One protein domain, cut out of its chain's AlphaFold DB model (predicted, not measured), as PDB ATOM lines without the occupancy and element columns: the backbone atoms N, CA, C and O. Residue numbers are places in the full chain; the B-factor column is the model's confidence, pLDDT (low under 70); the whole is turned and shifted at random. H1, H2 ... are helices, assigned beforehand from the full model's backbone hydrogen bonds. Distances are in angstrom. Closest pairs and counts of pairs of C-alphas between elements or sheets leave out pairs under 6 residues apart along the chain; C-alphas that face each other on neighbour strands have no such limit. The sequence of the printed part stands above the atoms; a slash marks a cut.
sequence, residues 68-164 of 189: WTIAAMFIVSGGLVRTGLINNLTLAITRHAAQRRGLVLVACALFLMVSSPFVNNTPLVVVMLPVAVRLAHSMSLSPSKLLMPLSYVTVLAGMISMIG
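This is residues 68 to 164 of the 189 residues of the protein "CitMHS domain-containing protein" of Amaricoccus sp. HAR-UPW-R2A-40 (UniProt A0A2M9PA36). Helix H4 forms the core; H3 and H5 bundle with it up and down, while H1 and H2 make a corner over it. The printed part, 97 residues, is all helix by class, with H1 to H5 in order. It is compact, with a radius of gyration of the C-alphas of 13.2 A and spans of 39, 30 and 20 A.

H4, residues 121 to 138, is 25.3 A long. H5 holds residues 143 to 160, H3 101 to 115, H2 85 to 97 and H1 68 to 82. C-alpha 68 is at (6.918, 0.976, -44.497), C-alpha 160 at (-6.929, 11.130, -27.302).

H4, the hub, touches H5, its hairpin partner; their closest C-alphas, Val 133 and Pro 143, are 5.1 A apart. H4 touches H1 with residues 123 to 127 alone and H2 with 130 to 138 alone. H3 touches H2 and H5. Every O i to N i+4 pair is within hydrogen-bond range in H1 and H3.

The printed part has no cut; pLDDT is under 70 at residues 158 to 164, among others.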
ATOM      1  N   TRP A  68       7.458   2.186 -43.870       83.38
ATOM      2  CA  TRP A  68       6.918   0.976 -44.497       83.38
ATOM      3  C   TRP A  68       5.501   0.659 -44.017       83.38
ATOM      4  O   TRP A  68       4.642   0.305 -44.825       83.38
ATOM      5  N   THR A  69       5.221   0.853 -42.728       80.00
ATOM      6  CA  THR A  69       3.868   0.718 -42.171       80.00
ATOM      7  C   THR A  69       2.901   1.711 -42.812       80.00
ATOM      8  O   THR A  69       1.802   1.329 -43.212       80.00
ATOM      9  N   ILE A  70       3.311   2.973 -42.970       79.12
ATOM     10  CA  ILE A  70       2.488   3.996 -43.630       79.12
ATOM     11  C   ILE A  70       2.224   3.604 -45.092       79.12
ATOM     12  O   ILE A  70       1.074   3.642 -45.534       79.12
ATOM     13  N   ALA A  71       3.246   3.155 -45.826       84.00
ATOM     14  CA  ALA A  71       3.097   2.684 -47.204       84.00
ATOM     15  C   ALA A  71       2.105   1.510 -47.312       84.00
ATOM     16  O   ALA A  71       1.209   1.531 -48.156       84.00
ATOM     17  N   ALA A  72       2.202   0.523 -46.418       84.31
ATOM     18  CA  ALA A  72       1.264  -0.596 -46.360       84.31
ATOM     19  C   ALA A  72      -0.176  -0.131 -46.079       84.31
ATOM     20  O   ALA A  72      -1.113  -0.594 -46.730       84.31
ATOM     21  N   MET A  73      -0.368   0.831 -45.172       81.50
ATOM     22  CA  MET A  73      -1.684   1.416 -44.893       81.50
ATOM     23  C   MET A  73      -2.274   2.144 -46.110       81.50
ATOM     24  O   MET A  73      -3.472   2.021 -46.369       81.50
ATOM     25  N   PHE A  74      -1.455   2.853 -46.895       81.81
ATOM     26  CA  PHE A  74      -1.897   3.457 -48.157       81.81
ATOM     27  C   PHE A  74      -2.307   2.407 -49.197       81.81
ATOM     28  O   PHE A  74      -3.325   2.586 -49.865       81.81
ATOM     29  N   ILE A  75      -1.578   1.291 -49.300       86.25
ATOM     30  CA  ILE A  75      -1.940   0.172 -50.183       86.25
ATOM     31  C   ILE A  75      -3.289  -0.428 -49.767       86.25
ATOM     32  O   ILE A  75      -4.162  -0.620 -50.614       86.25
ATOM     33  N   VAL A  76      -3.493  -0.683 -48.470       83.44
ATOM     34  CA  VAL A  76      -4.764  -1.201 -47.933       83.44
ATOM     35  C   VAL A  76      -5.909  -0.223 -48.206       83.44
ATOM     36  O   VAL A  76      -6.951  -0.629 -48.717       83.44
ATOM     37  N   SER A  77      -5.700   1.070 -47.942       77.12
ATOM     38  CA  SER A  77      -6.658   2.142 -48.242       77.12
ATOM     39  C   SER A  77      -7.053   2.158 -49.725       77.12
ATOM     40  O   SER A  77      -8.239   2.092 -50.059       77.12
ATOM     41  N   GLY A  78      -6.069   2.138 -50.630       80.75
ATOM     42  CA  GLY A  78      -6.301   2.060 -52.073       80.75
ATOM     43  C   GLY A  78      -7.037   0.783 -52.493       80.75
ATOM     44  O   GLY A  78      -7.931   0.832 -53.340       80.75
ATOM     45  N   GLY A  79      -6.729  -0.353 -51.862       84.31
ATOM     46  CA  GLY A  79      -7.435  -1.621 -52.055       84.31
ATOM     47  C   GLY A  79      -8.909  -1.548 -51.648       84.31
ATOM     48  O   GLY A  79      -9.779  -2.006 -52.391       84.31
ATOM     49  N   LEU A  80      -9.222  -0.906 -50.522       80.81
ATOM     50  CA  LEU A  80     -10.600  -0.688 -50.063       80.81
ATOM     51  C   LEU A  80     -11.408   0.174 -51.041       80.81
ATOM     52  O   LEU A  80     -12.582  -0.105 -51.299       80.81
ATOM     53  N   VAL A  81     -10.782   1.204 -51.613       77.75
ATOM     54  CA  VAL A  81     -11.410   2.051 -52.636       77.75
ATOM     55  C   VAL A  81     -11.644   1.257 -53.925       77.75
ATOM     56  O   VAL A  81     -12.751   1.279 -54.462       77.75
ATOM     57  N   ARG A  82     -10.644   0.501 -54.399       83.00
ATOM     58  CA  ARG A  82     -10.715  -0.256 -55.662       83.00
ATOM     59  C   ARG A  82     -11.678  -1.445 -55.613       83.00
ATOM     60  O   ARG A  82     -12.294  -1.759 -56.624       83.00
ATOM     61  N   THR A  83     -11.833  -2.087 -54.456       84.69
ATOM     62  CA  THR A  83     -12.793  -3.193 -54.246       84.69
ATOM     63  C   THR A  83     -14.246  -2.724 -54.158       84.69
ATOM     64  O   THR A  83     -15.158  -3.546 -54.160       84.69
ATOM     65  N   GLY A  84     -14.492  -1.413 -54.069       78.75
ATOM     66  CA  GLY A  84     -15.839  -0.861 -53.948       78.75
ATOM     67  C   GLY A  84     -16.476  -1.054 -52.568       78.75
ATOM     68  O   GLY A  84     -17.624  -0.653 -52.379       78.75
ATOM     69  N   LEU A  85     -15.744  -1.583 -51.578       79.88
ATOM     70  CA  LEU A  85     -16.230  -1.711 -50.200       79.88
ATOM     71  C   LEU A  85     -16.658  -0.347 -49.644       79.88
ATOM     72  O   LEU A  85     -17.744  -0.205 -49.084       79.88
ATOM     73  N   ILE A  86     -15.837   0.676 -49.890       75.56
ATOM     74  CA  ILE A  86     -16.122   2.067 -49.524       75.56
ATOM     75  C   ILE A  86     -17.406   2.572 -50.198       75.56
ATOM     76  O   ILE A  86     -18.214   3.260 -49.570       75.56
ATOM     77  N   ASN A  87     -17.641   2.188 -51.454       74.44
ATOM     78  CA  ASN A  87     -18.850   2.525 -52.203       74.44
ATOM     79  C   ASN A  87     -20.103   1.924 -51.555       74.44
ATOM     80  O   ASN A  87     -21.094   2.628 -51.360       74.44
ATOM     81  N   ASN A  88     -20.036   0.642 -51.198       78.25
ATOM     82  CA  ASN A  88     -21.145  -0.100 -50.603       78.25
ATOM     83  C   ASN A  88     -21.472   0.404 -49.194       78.25
ATOM     84  O   ASN A  88     -22.640   0.623 -48.878       78.25
ATOM     85  N   LEU A  89     -20.446   0.667 -48.377       72.06
ATOM     86  CA  LEU A  89     -20.605   1.288 -47.060       72.06
ATOM     87  C   LEU A  89     -21.253   2.669 -47.177       72.06
ATOM     88  O   LEU A  89     -22.222   2.964 -46.481       72.06
ATOM     89  N   THR A  90     -20.784   3.493 -48.113       68.81
ATOM     90  CA  THR A  90     -21.355   4.826 -48.340       68.81
ATOM     91  C   THR A  90     -22.818   4.743 -48.788       68.81
ATOM     92  O   THR A  90     -23.650   5.499 -48.294       68.81
ATOM     93  N   LEU A  91     -23.180   3.818 -49.681       72.69
ATOM     94  CA  LEU A  91     -24.573   3.601 -50.104       72.69
ATOM     95  C   LEU A  91     -25.478   3.153 -48.944       72.69
ATOM     96  O   LEU A  91     -26.604   3.638 -48.811       72.69
ATOM     97  N   ALA A  92     -24.984   2.276 -48.068       72.06
ATOM     98  CA  ALA A  92     -25.715   1.843 -46.876       72.06
ATOM     99  C   ALA A  92     -25.958   3.004 -45.891       72.06
ATOM    100  O   ALA A  92     -27.055   3.143 -45.340       72.06
ATOM    101  N   ILE A  93     -24.958   3.871 -45.718       68.25
ATOM    102  CA  ILE A  93     -25.018   5.045 -44.840       68.25
ATOM    103  C   ILE A  93     -25.937   6.130 -45.430       68.25
ATOM    104  O   ILE A  93     -26.790   6.682 -44.733       68.25
ATOM    105  N   THR A  94     -25.815   6.415 -46.728       65.88
ATOM    106  CA  THR A  94     -26.587   7.466 -47.417       65.88
ATOM    107  C   THR A  94     -28.084   7.169 -47.495       65.88
ATOM    108  O   THR A  94     -28.875   8.108 -47.394       65.88
ATOM    109  N   ARG A  95     -28.502   5.891 -47.544       67.25
ATOM    110  CA  ARG A  95     -29.924   5.495 -47.427       67.25
ATOM    111  C   ARG A  95     -30.612   6.061 -46.179       67.25
ATOM    112  O   ARG A  95     -31.799   6.359 -46.234       67.25
ATOM    113  N   HIS A  96     -29.873   6.248 -45.085       62.72
ATOM    114  CA  HIS A  96     -30.386   6.806 -43.828       62.72
ATOM    115  C   HIS A  96     -29.996   8.284 -43.621       62.72
ATOM    116  O   HIS A  96     -30.553   8.966 -42.755       62.72
ATOM    117  N   ALA A  97     -29.071   8.811 -44.430       60.53
ATOM    118  CA  ALA A  97     -28.532  10.164 -44.293       60.53
ATOM    119  C   ALA A  97     -29.541  11.269 -44.632       60.53
ATOM    120  O   ALA A  97     -29.504  12.335 -44.015       60.53
ATOM    121  N   ALA A  98     -30.468  11.017 -45.565       59.03
ATOM    122  CA  ALA A  98     -31.476  11.999 -45.969       59.03
ATOM    123  C   ALA A  98     -32.416  12.395 -44.813       59.03
ATOM    124  O   ALA A  98     -32.805  13.557 -44.716       59.03
ATOM    125  N   GLN A  99     -32.723  11.460 -43.905       62.22
ATOM    126  CA  GLN A  99     -33.593  11.710 -42.748       62.22
ATOM    127  C   GLN A  99     -32.832  12.115 -41.474       62.22
ATOM    128  O   GLN A  99     -33.414  12.774 -40.617       62.22
ATOM    129  N   ARG A 100     -31.552  11.734 -41.308       69.12
ATOM    130  CA  ARG A 100     -30.804  11.930 -40.043       69.12
ATOM    131  C   ARG A 100     -29.355  12.384 -40.245       69.12
ATOM    132  O   ARG A 100     -28.409  11.735 -39.797       69.12
ATOM    133  N   ARG A 101     -29.193  13.556 -40.860       69.44
ATOM    134  CA  ARG A 101     -27.904  14.213 -41.163       69.44
ATOM    135  C   ARG A 101     -26.898  14.205 -39.997       69.44
ATOM    136  O   ARG A 101     -25.740  13.851 -40.191       69.44
ATOM    137  N   GLY A 102     -27.345  14.557 -38.788       68.25
ATOM    138  CA  GLY A 102     -26.482  14.603 -37.599       68.25
ATOM    139  C   GLY A 102     -26.038  13.226 -37.096       68.25
ATOM    140  O   GLY A 102     -24.918  13.073 -36.625       68.25
ATOM    141  N   LEU A 103     -26.879  12.203 -37.254       72.12
ATOM    142  CA  LEU A 103     -26.602  10.851 -36.759       72.12
ATOM    143  C   LEU A 103     -25.510  10.170 -37.597       72.12
ATOM    144  O   LEU A 103     -24.660   9.470 -37.057       72.12
ATOM    145  N   VAL A 104     -25.474  10.451 -38.902       73.00
ATOM    146  CA  VAL A 104     -24.407   9.974 -39.792       73.00
ATOM    147  C   VAL A 104     -23.061  10.614 -39.457       73.00
ATOM    148  O   VAL A 104     -22.054   9.915 -39.387       73.00
ATOM    149  N   LEU A 105     -23.041  11.924 -39.194       73.19
ATOM    150  CA  LEU A 105     -21.831  12.624 -38.757       73.19
ATOM    151  C   LEU A 105     -21.278  12.051 -37.450       73.19
ATOM    152  O   LEU A 105     -20.079  11.801 -37.352       73.19
ATOM    153  N   VAL A 106     -22.154  11.785 -36.477       75.62
ATOM    154  CA  VAL A 106     -21.780  11.149 -35.205       75.62
ATOM    155  C   VAL A 106     -21.263   9.726 -35.425       75.62
ATOM    156  O   VAL A 106     -20.270   9.348 -34.816       75.62
ATOM    157  N   ALA A 107     -21.869   8.947 -36.322       76.25
ATOM    158  CA  ALA A 107     -21.398   7.600 -36.639       76.25
ATOM    159  C   ALA A 107     -20.004   7.605 -37.294       76.25
ATOM    160  O   ALA A 107     -19.149   6.808 -36.917       76.25
ATOM    161  N   CYS A 108     -19.744   8.527 -38.229       75.31
ATOM    162  CA  CYS A 108     -18.416   8.706 -38.822       75.31
ATOM    163  C   CYS A 108     -17.386   9.166 -37.781       75.31
ATOM    164  O   CYS A 108     -16.280   8.636 -37.740       75.31
ATOM    165  N   ALA A 109     -17.756  10.112 -36.914       75.62
ATOM    166  CA  ALA A 109     -16.920  10.568 -35.808       75.62
ATOM    167  C   ALA A 109     -16.572   9.426 -34.840       75.62
ATOM    168  O   ALA A 109     -15.413   9.257 -34.470       75.62
ATOM    169  N   LEU A 110     -17.555   8.599 -34.484       77.19
ATOM    170  CA  LEU A 110     -17.361   7.443 -33.617       77.19
ATOM    171  C   LEU A 110     -16.464   6.392 -34.279       77.19
ATOM    172  O   LEU A 110     -15.564   5.861 -33.637       77.19
ATOM    173  N   PHE A 111     -16.661   6.127 -35.573       78.06
ATOM    174  CA  PHE A 111     -15.796   5.232 -36.339       78.06
ATOM    175  C   PHE A 111     -14.340   5.712 -36.339       78.06
ATOM    176  O   PHE A 111     -13.434   4.915 -36.105       78.06
ATOM    177  N   LEU A 112     -14.118   7.012 -36.546       76.25
ATOM    178  CA  LEU A 112     -12.794   7.630 -36.475       76.25
ATOM    179  C   LEU A 112     -12.178   7.503 -35.078       76.25
ATOM    180  O   LEU A 112     -11.015   7.128 -34.965       76.25
ATOM    181  N   MET A 113     -12.957   7.742 -34.021       74.56
ATOM    182  CA  MET A 113     -12.506   7.582 -32.635       74.56
ATOM    183  C   MET A 113     -12.121   6.142 -32.297       74.56
ATOM    184  O   MET A 113     -11.109   5.928 -31.640       74.56
ATOM    185  N   VAL A 114     -12.893   5.157 -32.759       73.75
ATOM    186  CA  VAL A 114     -12.622   3.733 -32.503       73.75
ATOM    187  C   VAL A 114     -11.469   3.207 -33.362       73.75
ATOM    188  O   VAL A 114     -10.745   2.320 -32.924       73.75
ATOM    189  N   SER A 115     -11.280   3.747 -34.569       70.94
ATOM    190  CA  SER A 115     -10.235   3.301 -35.503       70.94
ATOM    191  C   SER A 115      -8.877   3.974 -35.268       70.94
ATOM    192  O   SER A 115      -7.847   3.379 -35.576       70.94
ATOM    193  N   SER A 116      -8.865   5.185 -34.700       68.56
ATOM    194  CA  SER A 116      -7.666   5.978 -34.377       68.56
ATOM    195  C   SER A 116      -6.577   5.224 -33.581       68.56
ATOM    196  O   SER A 116      -5.409   5.306 -33.954       68.56
ATOM    197  N   PRO A 117      -6.893   4.409 -32.550       63.16
ATOM    198  CA  PRO A 117      -5.875   3.633 -31.842       63.16
ATOM    199  C   PRO A 117      -5.183   2.569 -32.706       63.16
ATOM    200  O   PRO A 117      -4.117   2.093 -32.340       63.16
ATOM    201  N   PHE A 118      -5.780   2.152 -33.824       64.81
ATOM    202  CA  PHE A 118      -5.247   1.078 -34.668       64.81
ATOM    203  C   PHE A 118      -4.530   1.601 -35.913       64.81
ATOM    204  O   PHE A 118      -3.708   0.895 -36.497       64.81
ATOM    205  N   VAL A 119      -4.854   2.821 -36.351       67.75
ATOM    206  CA  VAL A 119      -4.412   3.381 -37.630       67.75
ATOM    207  C   VAL A 119      -3.924   4.806 -37.424       67.75
ATOM    208  O   VAL A 119      -4.606   5.618 -36.811       67.75
ATOM    209  N   ASN A 120      -2.758   5.133 -37.989       70.12
ATOM    210  CA  ASN A 120      -2.247   6.501 -37.971       70.12
ATOM    211  C   ASN A 120      -3.255   7.464 -38.639       70.12
ATOM    212  O   ASN A 120      -3.947   7.100 -39.593       70.12
ATOM    213  N   ASN A 121      -3.317   8.707 -38.164       73.94
ATOM    214  CA  ASN A 121      -4.321   9.685 -38.594       73.94
ATOM    215  C   ASN A 121      -4.303   9.945 -40.115       73.94
ATOM    216  O   ASN A 121      -5.356  10.156 -40.716       73.94
ATOM    217  N   THR A 122      -3.131   9.882 -40.758       72.75
ATOM    218  CA  THR A 122      -2.972  10.246 -42.179       72.75
ATOM    219  C   THR A 122      -3.671   9.259 -43.133       72.75
ATOM    220  O   THR A 122      -4.536   9.694 -43.898       72.75
ATOM    221  N   PRO A 123      -3.415   7.932 -43.083       72.06
ATOM    222  CA  PRO A 123      -4.180   6.965 -43.877       72.06
ATOM    223  C   PRO A 123      -5.684   6.959 -43.583       72.06
ATOM    224  O   PRO A 123      -6.487   6.750 -44.493       72.06
ATOM    225  N   LEU A 124      -6.081   7.202 -42.330       77.12
ATOM    226  CA  LEU A 124      -7.484   7.185 -41.922       77.12
ATOM    227  C   LEU A 124      -8.293   8.301 -42.607       77.12
ATOM    228  O   LEU A 124      -9.372   8.043 -43.149       77.12
ATOM    229  N   VAL A 125      -7.747   9.521 -42.662       78.62
ATOM    230  CA  VAL A 125      -8.358  10.648 -43.391       78.62
ATOM    231  C   VAL A 125      -8.463  10.340 -44.884       78.62
ATOM    232  O   VAL A 125      -9.496  10.613 -45.493       78.62
ATOM    233  N   VAL A 126      -7.438   9.721 -45.473       80.56
ATOM    234  CA  VAL A 126      -7.413   9.369 -46.905       80.56
ATOM    235  C   VAL A 126      -8.532   8.384 -47.260       80.56
ATOM    236  O   VAL A 126      -9.178   8.546 -48.293       80.56
ATOM    237  N   VAL A 127      -8.820   7.407 -46.391       80.12
ATOM    238  CA  VAL A 127      -9.955   6.475 -46.564       80.12
ATOM    239  C   VAL A 127     -11.303   7.191 -46.410       80.12
ATOM    240  O   VAL A 127     -12.257   6.879 -47.124       80.12
ATOM    241  N   MET A 128     -11.406   8.149 -45.485       79.31
ATOM    242  CA  MET A 128     -12.651   8.885 -45.220       79.31
ATOM    243  C   MET A 128     -12.950   9.990 -46.231       79.31
ATOM    244  O   MET A 128     -14.118  10.323 -46.422       79.31
ATOM    245  N   LEU A 129     -11.943  10.531 -46.918       84.81
ATOM    246  CA  LEU A 129     -12.102  11.567 -47.936       84.81
ATOM    247  C   LEU A 129     -13.164  11.204 -48.998       84.81
ATOM    248  O   LEU A 129     -14.120  11.971 -49.148       84.81
ATOM    249  N   PRO A 130     -13.103  10.047 -49.695       79.38
ATOM    250  CA  PRO A 130     -14.126   9.684 -50.679       79.38
ATOM    251  C   PRO A 130     -15.512   9.462 -50.053       79.38
ATOM    252  O   PRO A 130     -16.520   9.800 -50.679       79.38
ATOM    253  N   VAL A 131     -15.581   8.934 -48.824       79.44
ATOM    254  CA  VAL A 131     -16.845   8.733 -48.089       79.44
ATOM    255  C   VAL A 131     -17.503  10.078 -47.798       79.44
ATOM    256  O   VAL A 131     -18.674  10.284 -48.115       79.44
ATOM    257  N   ALA A 132     -16.741  11.019 -47.244       80.31
ATOM    258  CA  ALA A 132     -17.217  12.342 -46.879       80.31
ATOM    259  C   ALA A 132     -17.605  13.178 -48.108       80.31
ATOM    260  O   ALA A 132     -18.644  13.836 -48.085       80.31
ATOM    261  N   VAL A 133     -16.845  13.108 -49.208       83.25
ATOM    262  CA  VAL A 133     -17.207  13.776 -50.473       83.25
ATOM    263  C   VAL A 133     -18.549  13.253 -50.996       83.25
ATOM    264  O   VAL A 133     -19.450  14.039 -51.287       83.25
ATOM    265  N   ARG A 134     -18.731  11.930 -51.060       78.19
ATOM    266  CA  ARG A 134     -19.988  11.318 -51.524       78.19
ATOM    267  C   ARG A 134     -21.173  11.638 -50.620       78.19
ATOM    268  O   ARG A 134     -22.263  11.925 -51.113       78.19
ATOM    269  N   LEU A 135     -20.958  11.614 -49.309       77.12
ATOM    270  CA  LEU A 135     -21.980  11.959 -48.332       77.12
ATOM    271  C   LEU A 135     -22.396  13.431 -48.470       77.12
ATOM    272  O   LEU A 135     -23.591  13.717 -48.522       77.12
ATOM    273  N   ALA A 136     -21.439  14.346 -48.651       80.62
ATOM    274  CA  ALA A 136     -21.719  15.758 -48.901       80.62
ATOM    275  C   ALA A 136     -22.573  15.962 -50.164       80.62
ATOM    276  O   ALA A 136     -23.584  16.662 -50.103       80.62
ATOM    277  N   HIS A 137     -22.249  15.270 -51.264       80.50
ATOM    278  CA  HIS A 137     -23.060  15.295 -52.486       80.50
ATOM    279  C   HIS A 137     -24.488  14.778 -52.262       80.50
ATOM    280  O   HIS A 137     -25.440  15.417 -52.705       80.50
ATOM    281  N   SER A 138     -24.663  13.672 -51.529       74.88
ATOM    282  CA  SER A 138     -25.997  13.121 -51.224       74.88
ATOM    283  C   SER A 138     -26.861  14.042 -50.350       74.88
ATOM    284  O   SER A 138     -28.086  13.956 -50.371       74.88
ATOM    285  N   MET A 139     -26.225  14.935 -49.589       74.94
ATOM    286  CA  MET A 139     -26.870  15.886 -48.682       74.94
ATOM    287  C   MET A 139     -26.963  17.302 -49.269       74.94
ATOM    288  O   MET A 139     -27.305  18.218 -48.522       74.94
ATOM    289  N   SER A 140     -26.615  17.479 -50.553       78.19
ATOM    290  CA  SER A 140     -26.518  18.775 -51.247       78.19
ATOM    291  C   SER A 140     -25.676  19.831 -50.508       78.19
ATOM    292  O   SER A 140     -25.943  21.031 -50.571       78.19
ATOM    293  N   LEU A 141     -24.623  19.387 -49.814       78.81
ATOM    294  CA  LEU A 141     -23.658  20.229 -49.106       78.81
ATOM    295  C   LEU A 141     -22.326  20.286 -49.859       78.81
ATOM    296  O   LEU A 141     -21.919  19.337 -50.526       78.81
ATOM    297  N   SER A 142     -21.596  21.390 -49.695       83.31
ATOM    298  CA  SER A 142     -20.206  21.476 -50.152       83.31
ATOM    299  C   SER A 142     -19.332  20.482 -49.368       83.31
ATOM    300  O   SER A 142     -19.381  20.528 -48.131       83.31
ATOM    301  N   PRO A 143     -18.478  19.671 -50.024       80.19
ATOM    302  CA  PRO A 143     -17.591  18.715 -49.353       80.19
ATOM    303  C   PRO A 143     -16.787  19.320 -48.201       80.19
ATOM    304  O   PRO A 143     -16.725  18.733 -47.125       80.19
ATOM    305  N   SER A 144     -16.267  20.539 -48.363       81.81
ATOM    306  CA  SER A 144     -15.464  21.228 -47.344       81.81
ATOM    307  C   SER A 144     -16.199  21.445 -46.015       81.81
ATOM    308  O   SER A 144     -15.584  21.334 -44.958       81.81
ATOM    309  N   LYS A 145     -17.521  21.686 -46.038       79.56
ATOM    310  CA  LYS A 145     -18.334  21.867 -44.817       79.56
ATOM    311  C   LYS A 145     -18.500  20.575 -44.017       79.56
ATOM    312  O   LYS A 145     -18.749  20.643 -42.820       79.56
ATOM    313  N   LEU A 146     -18.375  19.420 -44.670       76.69
ATOM    314  CA  LEU A 146     -18.418  18.116 -44.015       76.69
ATOM    315  C   LEU A 146     -17.013  17.647 -43.621       76.69
ATOM    316  O   LEU A 146     -16.819  17.131 -42.528       76.69
ATOM    317  N   LEU A 147     -16.032  17.872 -44.497       79.56
ATOM    318  CA  LEU A 147     -14.643  17.458 -44.313       79.56
ATOM    319  C   LEU A 147     -13.945  18.203 -43.173       79.56
ATOM    320  O   LEU A 147     -13.206  17.582 -42.420       79.56
ATOM    321  N   MET A 148     -14.192  19.504 -43.008       82.75
ATOM    322  CA  MET A 148     -13.549  20.312 -41.966       82.75
ATOM    323  C   MET A 148     -13.846  19.811 -40.534       82.75
ATOM    324  O   MET A 148     -12.891  19.498 -39.819       82.75
ATOM    325  N   PRO A 149     -15.111  19.655 -40.090       78.12
ATOM    326  CA  PRO A 149     -15.399  19.125 -38.753       78.12
ATOM    327  C   PRO A 149     -14.939  17.671 -38.583       78.12
ATOM    328  O   PRO A 149     -14.468  17.293 -37.513       78.12
ATOM    329  N   LEU A 150     -15.012  16.861 -39.641       78.75
ATOM    330  CA  LEU A 150     -14.577  15.463 -39.623       78.75
ATOM    331  C   LEU A 150     -13.048  15.348 -39.479       78.75
ATOM    332  O   LEU A 150     -12.557  14.498 -38.738       78.75
ATOM    333  N   SER A 151     -12.294  16.260 -40.100       80.00
ATOM    334  CA  SER A 151     -10.846  16.404 -39.922       80.00
ATOM    335  C   SER A 151     -10.496  16.792 -38.486       80.00
ATOM    336  O   SER A 151      -9.620  16.173 -37.893       80.00
ATOM    337  N   TYR A 152     -11.210  17.756 -37.894       82.12
ATOM    338  CA  TYR A 152     -11.014  18.132 -36.488       82.12
ATOM    339  C   TYR A 152     -11.265  16.963 -35.538       82.12
ATOM    340  O   TYR A 152     -10.447  16.704 -34.658       82.12
ATOM    341  N   VAL A 153     -12.356  16.222 -35.738       79.44
ATOM    342  CA  VAL A 153     -12.645  15.019 -34.950       79.44
ATOM    343  C   VAL A 153     -11.559  13.967 -35.135       79.44
ATOM    344  O   VAL A 153     -11.156  13.357 -34.155       79.44
ATOM    345  N   THR A 154     -11.050  13.769 -36.353       75.94
ATOM    346  CA  THR A 154      -9.973  12.800 -36.609       75.94
ATOM    347  C   THR A 154      -8.688  13.190 -35.881       75.94
ATOM    348  O   THR A 154      -8.069  12.349 -35.238       75.94
ATOM    349  N   VAL A 155      -8.313  14.471 -35.921       77.94
ATOM    350  CA  VAL A 155      -7.138  14.982 -35.203       77.94
ATOM    351  C   VAL A 155      -7.328  14.840 -33.692       77.94
ATOM    352  O   VAL A 155      -6.449  14.310 -33.021       77.94
ATOM    353  N   LEU A 156      -8.483  15.235 -33.148       76.00
ATOM    354  CA  LEU A 156      -8.785  15.093 -31.719       76.00
ATOM    355  C   LEU A 156      -8.829  13.622 -31.276       76.00
ATOM    356  O   LEU A 156      -8.276  13.278 -30.238       76.00
ATOM    357  N   ALA A 157      -9.419  12.736 -32.077       71.06
ATOM    358  CA  ALA A 157      -9.413  11.293 -31.850       71.06
ATOM    359  C   ALA A 157      -7.992  10.710 -31.842       71.06
ATOM    360  O   ALA A 157      -7.695   9.813 -31.050       71.06
ATOM    361  N   GLY A 158      -7.121  11.218 -32.718       66.06
ATOM    362  CA  GLY A 158      -5.696  10.893 -32.772       66.06
ATOM    363  C   GLY A 158      -4.932  11.339 -31.530       66.06
ATOM    364  O   GLY A 158      -4.076  10.610 -31.041       66.06
ATOM    365  N   MET A 159      -5.277  12.510 -30.994       66.62
ATOM    366  CA  MET A 159      -4.672  13.073 -29.782       66.62
ATOM    367  C   MET A 159      -5.132  12.360 -28.501       66.62
ATOM    368  O   MET A 159      -4.377  12.300 -27.538       66.62
ATOM    369  N   ILE A 160      -6.359  11.824 -28.474       59.72
ATOM    370  CA  ILE A 160      -6.929  11.130 -27.302       59.72
ATOM    371  C   ILE A 160      -6.444   9.670 -27.197       59.72
ATOM    372  O   ILE A 160      -6.480   9.087 -26.115       59.72
ATOM    373  N   SER A 161      -5.982   9.057 -28.293       56.09
ATOM    374  CA  SER A 161      -5.553   7.653 -28.296       56.09
ATOM    375  C   SER A 161      -4.056   7.493 -28.017       56.09
ATOM    376  O   SER A 161      -3.226   7.996 -28.767       56.09
ATOM    377  N   MET A 162      -3.724   6.671 -27.012       44.22
ATOM    378  CA  MET A 162      -2.364   6.320 -26.539       44.22
ATOM    379  C   MET A 162      -1.425   5.677 -27.590       44.22
ATOM    380  O   MET A 162      -0.281   5.348 -27.290       44.22
ATOM    381  N   ILE A 163      -1.920   5.430 -28.808       51.34
ATOM    382  CA  ILE A 163      -1.181   4.841 -29.940       51.34
ATOM    383  C   ILE A 163      -0.975   5.879 -31.070       51.34
ATOM    384  O   ILE A 163      -0.118   5.703 -31.934       51.34
ATOM    385  N   GLY A 164      -1.733   6.983 -31.066       41.75
ATOM    386  CA  GLY A 164      -1.848   7.920 -32.189       41.75
ATOM    387  C   GLY A 164      -0.818   9.051 -32.224       41.75
ATOM    388  O   GLY A 164      -0.601   9.629 -33.291       41.75
TER     389      GLY A 164